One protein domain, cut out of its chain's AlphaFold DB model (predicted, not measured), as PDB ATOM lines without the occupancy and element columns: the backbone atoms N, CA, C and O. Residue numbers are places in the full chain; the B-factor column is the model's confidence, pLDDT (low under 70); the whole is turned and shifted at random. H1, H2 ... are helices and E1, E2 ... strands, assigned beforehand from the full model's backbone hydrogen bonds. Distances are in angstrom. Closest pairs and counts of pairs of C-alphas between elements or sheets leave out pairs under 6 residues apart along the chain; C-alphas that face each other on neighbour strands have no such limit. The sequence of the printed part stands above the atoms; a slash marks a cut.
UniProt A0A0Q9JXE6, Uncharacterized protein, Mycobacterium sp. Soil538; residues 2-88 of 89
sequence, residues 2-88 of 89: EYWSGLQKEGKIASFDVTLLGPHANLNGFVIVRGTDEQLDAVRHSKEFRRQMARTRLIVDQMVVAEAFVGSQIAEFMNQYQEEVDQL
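AT A GLANCE: This is residues 2 to 88 of the 89 residues of an uncharacterized protein of Mycobacterium sp. Soil538 (UniProt A0A0Q9JXE6). A two-stranded antiparallel hairpin, E1 and E2, has H1 by the start of E1, and H2 and H3 form a corner after E2. H4 is an arm; residues 71 to 76 and 78 to 88 stick out. The 87 printed residues run H1 E1 E2 H2 H3 H4, mixed helices and strands, loose, with radius of gyration of the C-alphas 15.9 A and spans of 45 by 34 by 22 A.

IN THESE COORDINATES: Find C-alpha 2 at (30.930, 25.797, -24.329), where H1, residues 2 to 9, begins. Next come E1, 15 to 20, 16.9 A; E2, 29 to 34, 16.5 A; H2, 37 to 44; H3, 47 to 57, 15.4 A; and H4, 72 to 85, 20.7 A, ending at (-0.498, 54.134, -14.748).

HOW THE PARTS SIT: In the hairpin, look for N 17 and O 32 at 2.9 A. The closest C-alphas of H1 and E1, Gln 8 and Ser 15, are 5.9 A apart. H2 and H3 are close but not clearly touching, C-alphas 43 and 49 at 6.4 A, a steep tilt of 61 degrees. H3 and H4 are apart. In H1 to H4 every O i to N i+4 pair is within hydrogen-bond range.

THE WHOLE: The C-alphas of Glu 2 and Leu 88, the farthest apart, are 47.1 A apart. The printed part has no cut; the link H3 to H4 is long; no printed residue is under 70 in pLDDT.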
ATOM      1  N   GLU A   2      29.544  25.305 -24.290       94.75
ATOM      2  CA  GLU A   2      30.930  25.797 -24.329       94.75
ATOM      3  C   GLU A   2      31.052  27.325 -24.436       94.75
ATOM      4  O   GLU A   2      31.796  27.920 -23.666       94.75
ATOM      5  N   TYR A   3      30.247  27.964 -25.296       95.94
ATOM      6  CA  TYR A   3      30.200  29.426 -25.425       95.94
ATOM      7  C   TYR A   3      29.954  30.146 -24.084       95.94
ATOM      8  O   TYR A   3      30.743  30.993 -23.678       95.94
ATOM      9  N   TRP A   4      28.900  29.765 -23.354       97.25
ATOM     10  CA  TRP A   4      28.556  30.379 -22.067       97.25
ATOM     11  C   TRP A   4      29.592  30.077 -20.985       97.25
ATOM     12  O   TRP A   4      29.980  30.964 -20.228       97.25
ATOM     13  N   SER A   5      30.102  28.843 -20.953       97.50
ATOM     14  CA  SER A   5      31.180  28.461 -20.039       97.50
ATOM     15  C   SER A   5      32.468  29.249 -20.290       97.50
ATOM     16  O   SER A   5      33.157  29.581 -19.330       97.50
ATOM     17  N   GLY A   6      32.792  29.560 -21.548       97.94
ATOM     18  CA  GLY A   6      33.926  30.410 -21.913       97.94
ATOM     19  C   GLY A   6      33.759  31.832 -21.382       97.94
ATOM     20  O   GLY A   6      34.616  32.310 -20.644       97.94
ATOM     21  N   LEU A   7      32.608  32.459 -21.651       98.25
ATOM     22  CA  LEU A   7      32.308  33.803 -21.149       98.25
ATOM     23  C   LEU A   7      32.388  33.891 -19.618       98.25
ATOM     24  O   LEU A   7      32.926  34.864 -19.093       98.25
ATOM     25  N   GLN A   8      31.888  32.878 -18.901       98.31
ATOM     26  CA  GLN A   8      31.966  32.846 -17.438       98.31
ATOM     27  C   GLN A   8      33.413  32.701 -16.948       98.31
ATOM     28  O   GLN A   8      33.824  33.417 -16.039       98.31
ATOM     29  N   LYS A   9      34.210  31.808 -17.552       98.12
ATOM     30  CA  LYS A   9      35.629  31.626 -17.191       98.12
ATOM     31  C   LYS A   9      36.464  32.885 -17.430       98.12
ATOM     32  O   LYS A   9      37.392  33.145 -16.675       98.12
ATOM     33  N   GLU A  10      36.129  33.654 -18.461       98.06
ATOM     34  CA  GLU A  10      36.779  34.927 -18.793       98.06
ATOM     35  C   GLU A  10      36.261  36.114 -17.959       98.06
ATOM     36  O   GLU A  10      36.727  37.236 -18.144       98.06
ATOM     37  N   GLY A  11      35.286  35.902 -17.066       98.19
ATOM     38  CA  GLY A  11      34.692  36.964 -16.248       98.19
ATOM     39  C   GLY A  11      33.819  37.955 -17.028       98.19
ATOM     40  O   GLY A  11      33.472  39.014 -16.508       98.19
ATOM     41  N   LYS A  12      33.444  37.626 -18.271       98.31
ATOM     42  CA  LYS A  12      32.556  38.449 -19.112       98.31
ATOM     43  C   LYS A  12      31.090  38.362 -18.691       98.31
ATOM     44  O   LYS A  12      30.309  39.235 -19.043       98.31
ATOM     45  N   ILE A  13      30.724  37.313 -17.961       98.56
ATOM     46  CA  ILE A  13      29.430  37.144 -17.289       98.56
ATOM     47  C   ILE A  13      29.691  36.600 -15.884       98.56
ATOM     48  O   ILE A  13      30.699  35.927 -15.660       98.56
ATOM     49  N   ALA A  14      28.782  36.843 -14.943       97.88
ATOM     50  CA  ALA A  14      28.892  36.314 -13.587       97.88
ATOM     51  C   ALA A  14      28.509  34.826 -13.519       97.88
ATOM     52  O   ALA A  14      29.184  34.031 -12.868       97.88
ATOM     53  N   SER A  15      27.420  34.434 -14.186       97.62
ATOM     54  CA  SER A  15      26.977  33.036 -14.260       97.62
ATOM     55  C   SER A  15      25.977  32.812 -15.391       97.62
ATOM     56  O   SER A  15      25.441  33.758 -15.970       97.62
ATOM     57  N   PHE A  16      25.692  31.546 -15.688       97.69
ATOM     58  CA  PHE A  16      24.550  31.164 -16.507       97.69
ATOM     59  C   PHE A  16      23.898  29.888 -15.970       97.69
ATOM     60  O   PHE A  16      24.555  29.068 -15.333       97.69
ATOM     61  N   ASP A  17      22.610  29.725 -16.249       95.94
ATOM     62  CA  ASP A  17      21.843  28.517 -15.951       95.94
ATOM     63  C   ASP A  17      21.099  28.069 -17.211       95.94
ATOM     64  O   ASP A  17      20.635  28.899 -17.999       95.94
ATOM     65  N   VAL A  18      21.031  26.756 -17.419       94.75
ATOM     66  CA  VAL A  18      20.274  26.151 -18.510       94.75
ATOM     67  C   VAL A  18      19.073  25.445 -17.933       94.75
ATOM     68  O   VAL A  18      19.192  24.415 -17.275       94.75
ATOM     69  N   THR A  19      17.906  25.975 -18.265       93.38
ATOM     70  CA  THR A  19      16.634  25.448 -17.805       93.38
ATOM     71  C   THR A  19      15.937  24.747 -18.962       93.38
ATOM     72  O   THR A  19      15.644  25.361 -19.989       93.38
ATOM     73  N   LEU A  20      15.660  23.455 -18.790       91.69
ATOM     74  CA  LEU A  20      14.762  22.705 -19.664       91.69
ATOM     75  C   LEU A  20      13.367  22.726 -19.058       91.69
ATOM     76  O   LEU A  20      13.197  22.464 -17.867       91.69
ATOM     77  N   LEU A  21      12.376  23.043 -19.881       91.38
ATOM     78  CA  LEU A  21      10.988  23.053 -19.452       91.38
ATOM     79  C   LEU A  21      10.335  21.712 -19.807       91.38
ATOM     80  O   LEU A  21      10.709  21.065 -20.789       91.38
ATOM     81  N   GLY A  22       9.355  21.289 -19.005       90.38
ATOM     82  CA  GLY A  22       8.463  20.184 -19.373       90.38
ATOM     83  C   GLY A  22       7.635  20.518 -20.625       90.38
ATOM     84  O   GLY A  22       7.802  21.596 -21.184       90.38
ATOM     85  N   PRO A  23       6.731  19.638 -21.087       87.06
ATOM     86  CA  PRO A  23       5.958  19.885 -22.306       87.06
ATOM     87  C   PRO A  23       5.234  21.246 -22.296       87.06
ATOM     88  O   PRO A  23       4.423  21.519 -21.414       87.06
ATOM     89  N   HIS A  24       5.510  22.088 -23.290       78.69
ATOM     90  CA  HIS A  24       4.852  23.378 -23.551       78.69
ATOM     91  C   HIS A  24       4.639  23.526 -25.066       78.69
ATOM     92  O   HIS A  24       5.141  22.728 -25.856       78.69
ATOM     93  N   ALA A  25       3.876  24.538 -25.482       73.62
ATOM     94  CA  ALA A  25       3.595  24.747 -26.900       73.62
ATOM     95  C   ALA A  25       4.783  25.347 -27.677       73.62
ATOM     96  O   ALA A  25       5.004  24.962 -28.820       73.62
ATOM     97  N   ASN A  26       5.537  26.282 -27.080       82.62
ATOM     98  CA  ASN A  26       6.389  27.202 -27.851       82.62
ATOM     99  C   ASN A  26       7.807  27.444 -27.283       82.62
ATOM    100  O   ASN A  26       8.559  28.205 -27.884       82.62
ATOM    101  N   LEU A  27       8.214  26.856 -26.147       86.94
ATOM    102  CA  LEU A  27       9.507  27.186 -25.517       86.94
ATOM    103  C   LEU A  27      10.217  25.990 -24.875       86.94
ATOM    104  O   LEU A  27      10.177  25.852 -23.664       86.94
ATOM    105  N   ASN A  28      10.965  25.207 -25.670       87.56
ATOM    106  CA  ASN A  28      12.001  24.223 -25.263       87.56
ATOM    107  C   ASN A  28      12.527  24.327 -23.817       87.56
ATOM    108  O   ASN A  28      12.563  23.384 -23.024       87.56
ATOM    109  N   GLY A  29      13.030  25.514 -23.548       90.69
ATOM    110  CA  GLY A  29      13.869  25.860 -22.431       90.69
ATOM    111  C   GLY A  29      14.581  27.154 -22.776       90.69
ATOM    112  O   GLY A  29      14.401  27.714 -23.861       90.69
ATOM    113  N   PHE A  30      15.404  27.628 -21.859       92.69
ATOM    114  CA  PHE A  30      16.143  28.865 -22.041       92.69
ATOM    115  C   PHE A  30      17.475  28.811 -21.306       92.69
ATOM    116  O   PHE A  30      17.713  27.966 -20.439       92.69
ATOM    117  N   VAL A  31      18.351  29.739 -21.677       94.75
ATOM    118  CA  VAL A  31      19.554  30.044 -20.909       94.75
ATOM    119  C   VAL A  31      19.337  31.395 -20.258       94.75
ATOM    120  O   VAL A  31      19.082  32.372 -20.960       94.75
ATOM    121  N   ILE A  32      19.448  31.453 -18.935       95.38
ATOM    122  CA  ILE A  32      19.503  32.723 -18.211       95.38
ATOM    123  C   ILE A  32      20.961  33.051 -17.923       95.38
ATOM    124  O   ILE A  32      21.700  32.228 -17.387       95.38
ATOM    125  N   VAL A  33      21.379  34.250 -18.307       96.81
ATOM    126  CA  VAL A  33      22.744  34.751 -18.127       96.81
ATOM    127  C   VAL A  33      22.686  35.905 -17.139       96.81
ATOM    128  O   VAL A  33      21.833  36.778 -17.269       96.81
ATOM    129  N   ARG A  34      23.572  35.895 -16.142       96.75
ATOM    130  CA  ARG A  34      23.652  36.917 -15.094       96.75
ATOM    131  C   ARG A  34      24.995  37.628 -15.158       96.75
ATOM    132  O   ARG A  34      26.023  36.993 -15.392       96.75
ATOM    133  N   GLY A  35      24.980  38.925 -14.899       96.06
ATOM    134  CA  GLY A  35      26.140  39.810 -14.862       96.06
ATOM    135  C   GLY A  35      25.695  41.213 -14.459       96.06
ATOM    136  O   GLY A  35      24.503  41.428 -14.250       96.06
ATOM    137  N   THR A  36      26.641  42.141 -14.343       95.56
ATOM    138  CA  THR A  36      26.322  43.574 -14.261       95.56
ATOM    139  C   THR A  36      25.779  44.077 -15.599       95.56
ATOM    140  O   THR A  36      25.963  43.419 -16.630       95.56
ATOM    141  N   ASP A  37      25.163  45.254 -15.604       93.75
ATOM    142  CA  ASP A  37      24.654  45.877 -16.829       93.75
ATOM    143  C   ASP A  37      25.772  46.040 -17.866       93.75
ATOM    144  O   ASP A  37      25.603  45.671 -19.026       93.75
ATOM    145  N   GLU A  38      26.969  46.459 -17.445       97.31
ATOM    146  CA  GLU A  38      28.127  46.608 -18.333       97.31
ATOM    147  C   GLU A  38      28.597  45.267 -18.901       97.31
ATOM    148  O   GLU A  38      28.956  45.179 -20.077       97.31
ATOM    149  N   GLN A  39      28.598  44.207 -18.087       97.94
ATOM    150  CA  GLN A  39      28.956  42.864 -18.544       97.94
ATOM    151  C   GLN A  39      27.976  42.369 -19.613       97.94
ATOM    152  O   GLN A  39      28.389  41.903 -20.682       97.94
ATOM    153  N   LEU A  40      26.675  42.469 -19.336       97.25
ATOM    154  CA  LEU A  40      25.629  41.986 -20.234       97.25
ATOM    155  C   LEU A  40      25.560  42.817 -21.521       97.25
ATOM    156  O   LEU A  40      25.428  42.242 -22.608       97.25
ATOM    157  N   ASP A  41      25.724  44.136 -21.418       97.19
ATOM    158  CA  ASP A  41      25.793  45.041 -22.561       97.19
ATOM    159  C   ASP A  41      26.998  44.726 -23.458       97.19
ATOM    160  O   ASP A  41      26.843  44.499 -24.663       97.19
ATOM    161  N   ALA A  42      28.192  44.588 -22.870       98.00
ATOM    162  CA  ALA A  42      29.411  44.268 -23.608       98.00
ATOM    163  C   ALA A  42      29.295  42.937 -24.369       98.00
ATOM    164  O   ALA A  42      29.720  42.832 -25.527       98.00
ATOM    165  N   VAL A  43      28.686  41.916 -23.754       97.75
ATOM    166  CA  VAL A  43      28.425  40.634 -24.422       97.75
ATOM    167  C   VAL A  43      27.440  40.819 -25.573       97.75
ATOM    168  O   VAL A  43      27.762  40.410 -26.695       97.75
ATOM    169  N   ARG A  44      26.287  41.467 -25.348       95.38
ATOM    170  CA  ARG A  44      25.259  41.704 -26.381       95.38
ATOM    171  C   ARG A  44      25.806  42.467 -27.588       95.38
ATOM    172  O   ARG A  44      25.504  42.118 -28.735       95.38
ATOM    173  N   HIS A  45      26.656  43.459 -27.345       96.44
ATOM    174  CA  HIS A  45      27.273  44.287 -28.379       96.44
ATOM    175  C   HIS A  45      28.555  43.691 -28.975       96.44
ATOM    176  O   HIS A  45      29.121  44.251 -29.925       96.44
ATOM    177  N   SER A  46      28.987  42.510 -28.534       97.81
ATOM    178  CA  SER A  46      30.131  41.832 -29.134       97.81
ATOM    179  C   SER A  46      29.807  41.262 -30.525       97.81
ATOM    180  O   SER A  46      28.719  40.755 -30.820       97.81
ATOM    181  N   LYS A  47      30.796  41.310 -31.425       97.81
ATOM    182  CA  LYS A  47      30.699  40.673 -32.751       97.81
ATOM    183  C   LYS A  47      30.547  39.154 -32.640       97.81
ATOM    184  O   LYS A  47      29.901  38.537 -33.487       97.81
ATOM    185  N   GLU A  48      31.164  38.567 -31.622       96.50
ATOM    186  CA  GLU A  48      31.101  37.141 -31.325       96.50
ATOM    187  C   GLU A  48      29.670  36.708 -30.991       96.50
ATOM    188  O   GLU A  48      29.132  35.826 -31.662       96.50
ATOM    189  N   PHE A  49      29.014  37.404 -30.058       97.00
ATOM    190  CA  PHE A  49      27.625  37.140 -29.694       97.00
ATOM    191  C   PHE A  49      26.688  37.276 -30.892       97.00
ATOM    192  O   PHE A  49      25.931  36.354 -31.190       97.00
ATOM    193  N   ARG A  50      26.789  38.369 -31.665       95.75
ATOM    194  CA  ARG A  50      25.959  38.556 -32.870       95.75
ATOM    195  C   ARG A  50      26.093  37.404 -33.864       95.75
ATOM    196  O   ARG A  50      25.092  36.965 -34.425       95.75
ATOM    197  N   ARG A  51      27.310  36.896 -34.076       96.31
ATOM    198  CA  ARG A  51      27.551  35.738 -34.952       96.31
ATOM    199  C   ARG A  51      26.925  34.469 -34.391       96.31
ATOM    200  O   ARG A  51      26.315  33.722 -35.154       96.31
ATOM    201  N   GLN A  52      27.058  34.239 -33.089       95.19
ATOM    202  CA  GLN A  52      26.474  33.078 -32.430       95.19
ATOM    203  C   GLN A  52      24.943  33.100 -32.538       95.19
ATOM    204  O   GLN A  52      24.344  32.125 -32.985       95.19
ATOM    205  N   MET A  53      24.322  34.240 -32.233       94.44
ATOM    206  CA  MET A  53      22.874  34.423 -32.320       94.44
ATOM    207  C   MET A  53      22.356  34.297 -33.758       94.44
ATOM    208  O   MET A  53      21.326  33.665 -33.980       94.44
ATOM    209  N   ALA A  54      23.081  34.837 -34.744       94.06
ATOM    210  CA  ALA A  54      22.729  34.681 -36.154       94.06
ATOM    211  C   ALA A  54      22.725  33.206 -36.580       94.06
ATOM    212  O   ALA A  54      21.774  32.759 -37.210       94.06
ATOM    213  N   ARG A  55      23.742  32.428 -36.187       94.62
ATOM    214  CA  ARG A  55      23.792  30.983 -36.466       94.62
ATOM    215  C   ARG A  55      22.621  30.239 -35.831       94.62
ATOM    216  O   ARG A  55      22.020  29.402 -36.491       94.62
ATOM    217  N   THR A  56      22.276  30.558 -34.583       93.00
ATOM    218  CA  THR A  56      21.138  29.931 -33.897       93.00
ATOM    219  C   THR A  56      19.813  30.237 -34.595       93.00
ATOM    220  O   THR A  56      19.021  29.324 -34.799       93.00
ATOM    221  N   ARG A  57      19.588  31.486 -35.021       91.56
ATOM    222  CA  ARG A  57      18.356  31.899 -35.721       91.56
ATOM    223  C   ARG A  57      18.152  31.239 -37.085       91.56
ATOM    224  O   ARG A  57      17.031  31.194 -37.559       91.56
ATOM    225  N   LEU A  58      19.211  30.729 -37.714       94.62
ATOM    226  CA  LEU A  58      19.096  29.973 -38.968       94.62
ATOM    227  C   LEU A  58      18.619  28.527 -38.764       94.62
ATOM    228  O   LEU A  58      18.341  27.840 -39.740       94.62
ATOM    229  N   ILE A  59      18.582  28.054 -37.517       93.25
ATOM    230  CA  ILE A  59      18.259  26.664 -37.160       93.25
ATOM    231  C   ILE A  59      17.001  26.603 -36.280       93.25
ATOM    232  O   ILE A  59      16.296  25.600 -36.285       93.25
ATOM    233  N   VAL A  60      16.734  27.658 -35.506       89.62
ATOM    234  CA  VAL A  60      15.641  27.730 -34.531       89.62
ATOM    235  C   VAL A  60      14.695  28.871 -34.895       89.62
ATOM    236  O   VAL A  60      15.102  30.033 -34.862       89.62
ATOM    237  N   ASP A  61      13.430  28.538 -35.157       84.31
ATOM    238  CA  ASP A  61      12.420  29.488 -35.646       84.31
ATOM    239  C   ASP A  61      12.045  30.575 -34.628       84.31
ATOM    240  O   ASP A  61      11.889  31.740 -34.988       84.31
ATOM    241  N   GLN A  62      11.917  30.225 -33.343       86.44
ATOM    242  CA  GLN A  62      11.438  31.138 -32.293       86.44
ATOM    243  C   GLN A  62      12.519  31.482 -31.264       86.44
ATOM    244  O   GLN A  62      12.312  31.431 -30.053       86.44
ATOM    245  N   MET A  63      13.714  31.826 -31.745       89.25
ATOM    246  CA  MET A  63      14.799  32.268 -30.872       89.25
ATOM    247  C   MET A  63      14.630  33.739 -30.468       89.25
ATOM    248  O   MET A  63      14.642  34.640 -31.311       89.25
ATOM    249  N   VAL A  64      14.560  33.977 -29.158       91.12
ATOM    250  CA  VAL A  64      14.469  35.312 -28.557       91.12
ATOM    251  C   VAL A  64      15.644  35.535 -27.606       91.12
ATOM    252  O   VAL A  64      16.031  34.646 -26.852       91.12
ATOM    253  N   VAL A  65      16.200  36.746 -27.640       93.50
ATOM    254  CA  VAL A  65      17.111  37.258 -26.611       93.50
ATOM    255  C   VAL A  65      16.383  38.408 -25.940       93.50
ATOM    256  O   VAL A  65      16.124  39.419 -26.590       93.50
ATOM    257  N   ALA A  66      16.037  38.236 -24.670       93.31
ATOM    258  CA  ALA A  66      15.333  39.233 -23.879       93.31
ATOM    259  C   ALA A  66      16.187  39.659 -22.687       93.31
ATOM    260  O   ALA A  66      17.098  38.946 -22.257       93.31
ATOM    261  N   GLU A  67      15.934  40.869 -22.208       92.69
ATOM    262  CA  GLU A  67      16.397  41.296 -20.894       92.69
ATOM    263  C   GLU A  67      15.423  40.777 -19.844       92.69
ATOM    264  O   GLU A  67      14.226  40.666 -20.108       92.69
ATOM    265  N   ALA A  68      15.954  40.390 -18.691       92.06
ATOM    266  CA  ALA A  68      15.166  39.840 -17.606       92.06
ATOM    267  C   ALA A  68      15.542  40.562 -16.318       92.06
ATOM    268  O   ALA A  68      16.703  40.538 -15.915       92.06
ATOM    269  N   PHE A  69      14.542  41.146 -15.670       90.38
ATOM    270  CA  PHE A  69      14.675  41.759 -14.356       90.38
ATOM    271  C   PHE A  69      14.371  40.706 -13.296       90.38
ATOM    272  O   PHE A  69      13.361  40.003 -13.371       90.38
ATOM    273  N   VAL A  70      15.273  40.550 -12.330       87.31
ATOM    274  CA  VAL A  70      15.193  39.494 -11.314       87.31
ATOM    275  C   VAL A  70      15.458  40.049  -9.921       87.31
ATOM    276  O   VAL A  70      16.122  41.068  -9.752       87.31
ATOM    277  N   GLY A  71      14.963  39.357  -8.895       88.50
ATOM    278  CA  GLY A  71      15.196  39.755  -7.507       88.50
ATOM    279  C   GLY A  71      14.606  41.132  -7.197       88.50
ATOM    280  O   GLY A  71      13.436  41.377  -7.485       88.50
ATOM    281  N   SER A  72      15.408  42.023  -6.608       87.38
ATOM    282  CA  SER A  72      14.971  43.366  -6.200       87.38
ATOM    283  C   SER A  72      14.544  44.253  -7.372       87.38
ATOM    284  O   SER A  72      13.618  45.042  -7.208       87.38
ATOM    285  N   GLN A  73      15.128  44.063  -8.562       88.06
ATOM    286  CA  GLN A  73      14.783  44.830  -9.767       88.06
ATOM    287  C   GLN A  73      13.323  44.622 -10.195       88.06
ATOM    288  O   GLN A  73      12.738  45.487 -10.837       88.06
ATOM    289  N   ILE A  74      12.699  43.498  -9.820       93.69
ATOM    290  CA  ILE A  74      11.274  43.270 -10.097       93.69
ATOM    291  C   ILE A  74      10.426  44.334  -9.394       93.69
ATOM    292  O   ILE A  74       9.522  44.890 -10.007       93.69
ATOM    293  N   ALA A  75      10.716  44.634  -8.125       93.00
ATOM    294  CA  ALA A  75       9.954  45.623  -7.367       93.00
ATOM    295  C   ALA A  75      10.131  47.037  -7.940       93.00
ATOM    296  O   ALA A  75       9.159  47.776  -8.043       93.00
ATOM    297  N   GLU A  76      11.347  47.381  -8.366       91.19
ATOM    298  CA  GLU A  76      11.647  48.659  -9.023       91.19
ATOM    299  C   GLU A  76      10.827  48.830 -10.311       91.19
ATOM    300  O   GLU A  76      10.129  49.831 -10.465       91.19
ATOM    301  N   PHE A  77      10.819  47.819 -11.186       91.44
ATOM    302  CA  PHE A  77      10.033  47.852 -12.424       91.44
ATOM    303  C   PHE A  77       8.521  47.878 -12.179       91.44
ATOM    304  O   PHE A  77       7.791  48.554 -12.900       91.44
ATOM    305  N   MET A  78       8.033  47.163 -11.162       93.56
ATOM    306  CA  MET A  78       6.612  47.198 -10.803       93.56
ATOM    307  C   MET A  78       6.186  48.573 -10.284       93.56
ATOM    308  O   MET A  78       5.107  49.039 -10.643       93.56
ATOM    309  N   ASN A  79       7.029  49.232  -9.484       94.56
ATOM    310  CA  ASN A  79       6.766  50.593  -9.021       94.56
ATOM    311  C   ASN A  79       6.738  51.576 -10.194       94.56
ATOM    312  O   ASN A  79       5.800  52.359 -10.293       94.56
ATOM    313  N   GLN A  80       7.696  51.473 -11.120       93.75
ATOM    314  CA  GLN A  80       7.712  52.302 -12.324       93.75
ATOM    315  C   GLN A  80       6.422  52.135 -13.142       93.75
ATOM    316  O   GLN A  80       5.846  53.118 -13.591       93.75
ATOM    317  N   TYR A  81       5.924  50.906 -13.319       93.62
ATOM    318  CA  TYR A  81       4.649  50.706 -14.013       93.62
ATOM    319  C   TYR A  81       3.466  51.340 -13.284       93.62
ATOM    320  O   TYR A  81       2.580  51.872 -13.947       93.62
ATOM    321  N   GLN A  82       3.443  51.306 -11.950       95.06
ATOM    322  CA  GLN A  82       2.382  51.953 -11.181       95.06
ATOM    323  C   GLN A  82       2.423  53.480 -11.343       95.06
ATOM    324  O   GLN A  82       1.388  54.085 -11.597       95.06
ATOM    325  N   GLU A  83       3.613  54.083 -11.265       96.06
ATOM    326  CA  GLU A  83       3.808  55.528 -11.457       96.06
ATOM    327  C   GLU A  83       3.336  56.011 -12.836       96.06
ATOM    328  O   GLU A  83       2.794  57.108 -12.957       96.06
ATOM    329  N   GLU A  84       3.529  55.205 -13.881       97.00
ATOM    330  CA  GLU A  84       3.067  55.536 -15.232       97.00
ATOM    331  C   GLU A  84       1.556  55.332 -15.401       97.00
ATOM    332  O   GLU A  84       0.912  56.114 -16.096       97.00
ATOM    333  N   VAL A  85       0.964  54.321 -14.753       96.44
ATOM    334  CA  VAL A  85      -0.498  54.134 -14.748       96.44
ATOM    335  C   VAL A  85      -1.194  55.338 -14.115       96.44
ATOM    336  O   VAL A  85      -2.150  55.844 -14.696       96.44
ATOM    337  N   ASP A  86      -0.673  55.851 -13.000       95.69
ATOM    338  CA  ASP A  86      -1.241  57.007 -12.296       95.69
ATOM    339  C   ASP A  86      -1.190  58.309 -13.131       95.69
ATOM    340  O   ASP A  86      -1.911  59.259 -12.839       95.69
ATOM    341  N   GLN A  87      -0.342  58.371 -14.166       93.31
ATOM    342  CA  GLN A  87      -0.253  59.503 -15.102       93.31
ATOM    343  C   GLN A  87      -1.205  59.387 -16.303       93.31
ATOM    344  O   GLN A  87      -1.346  60.350 -17.062       93.31
ATOM    345  N   LEU A  88      -1.804  58.212 -16.526       92.88
ATOM    346  CA  LEU A  88      -2.749  57.971 -17.623       92.88
ATOM    347  C   LEU A  88      -4.206  58.292 -17.246       92.88
ATOM    348  O   LEU A  88      -5.033  58.401 -18.156       92.88
TER     349      LEU A  88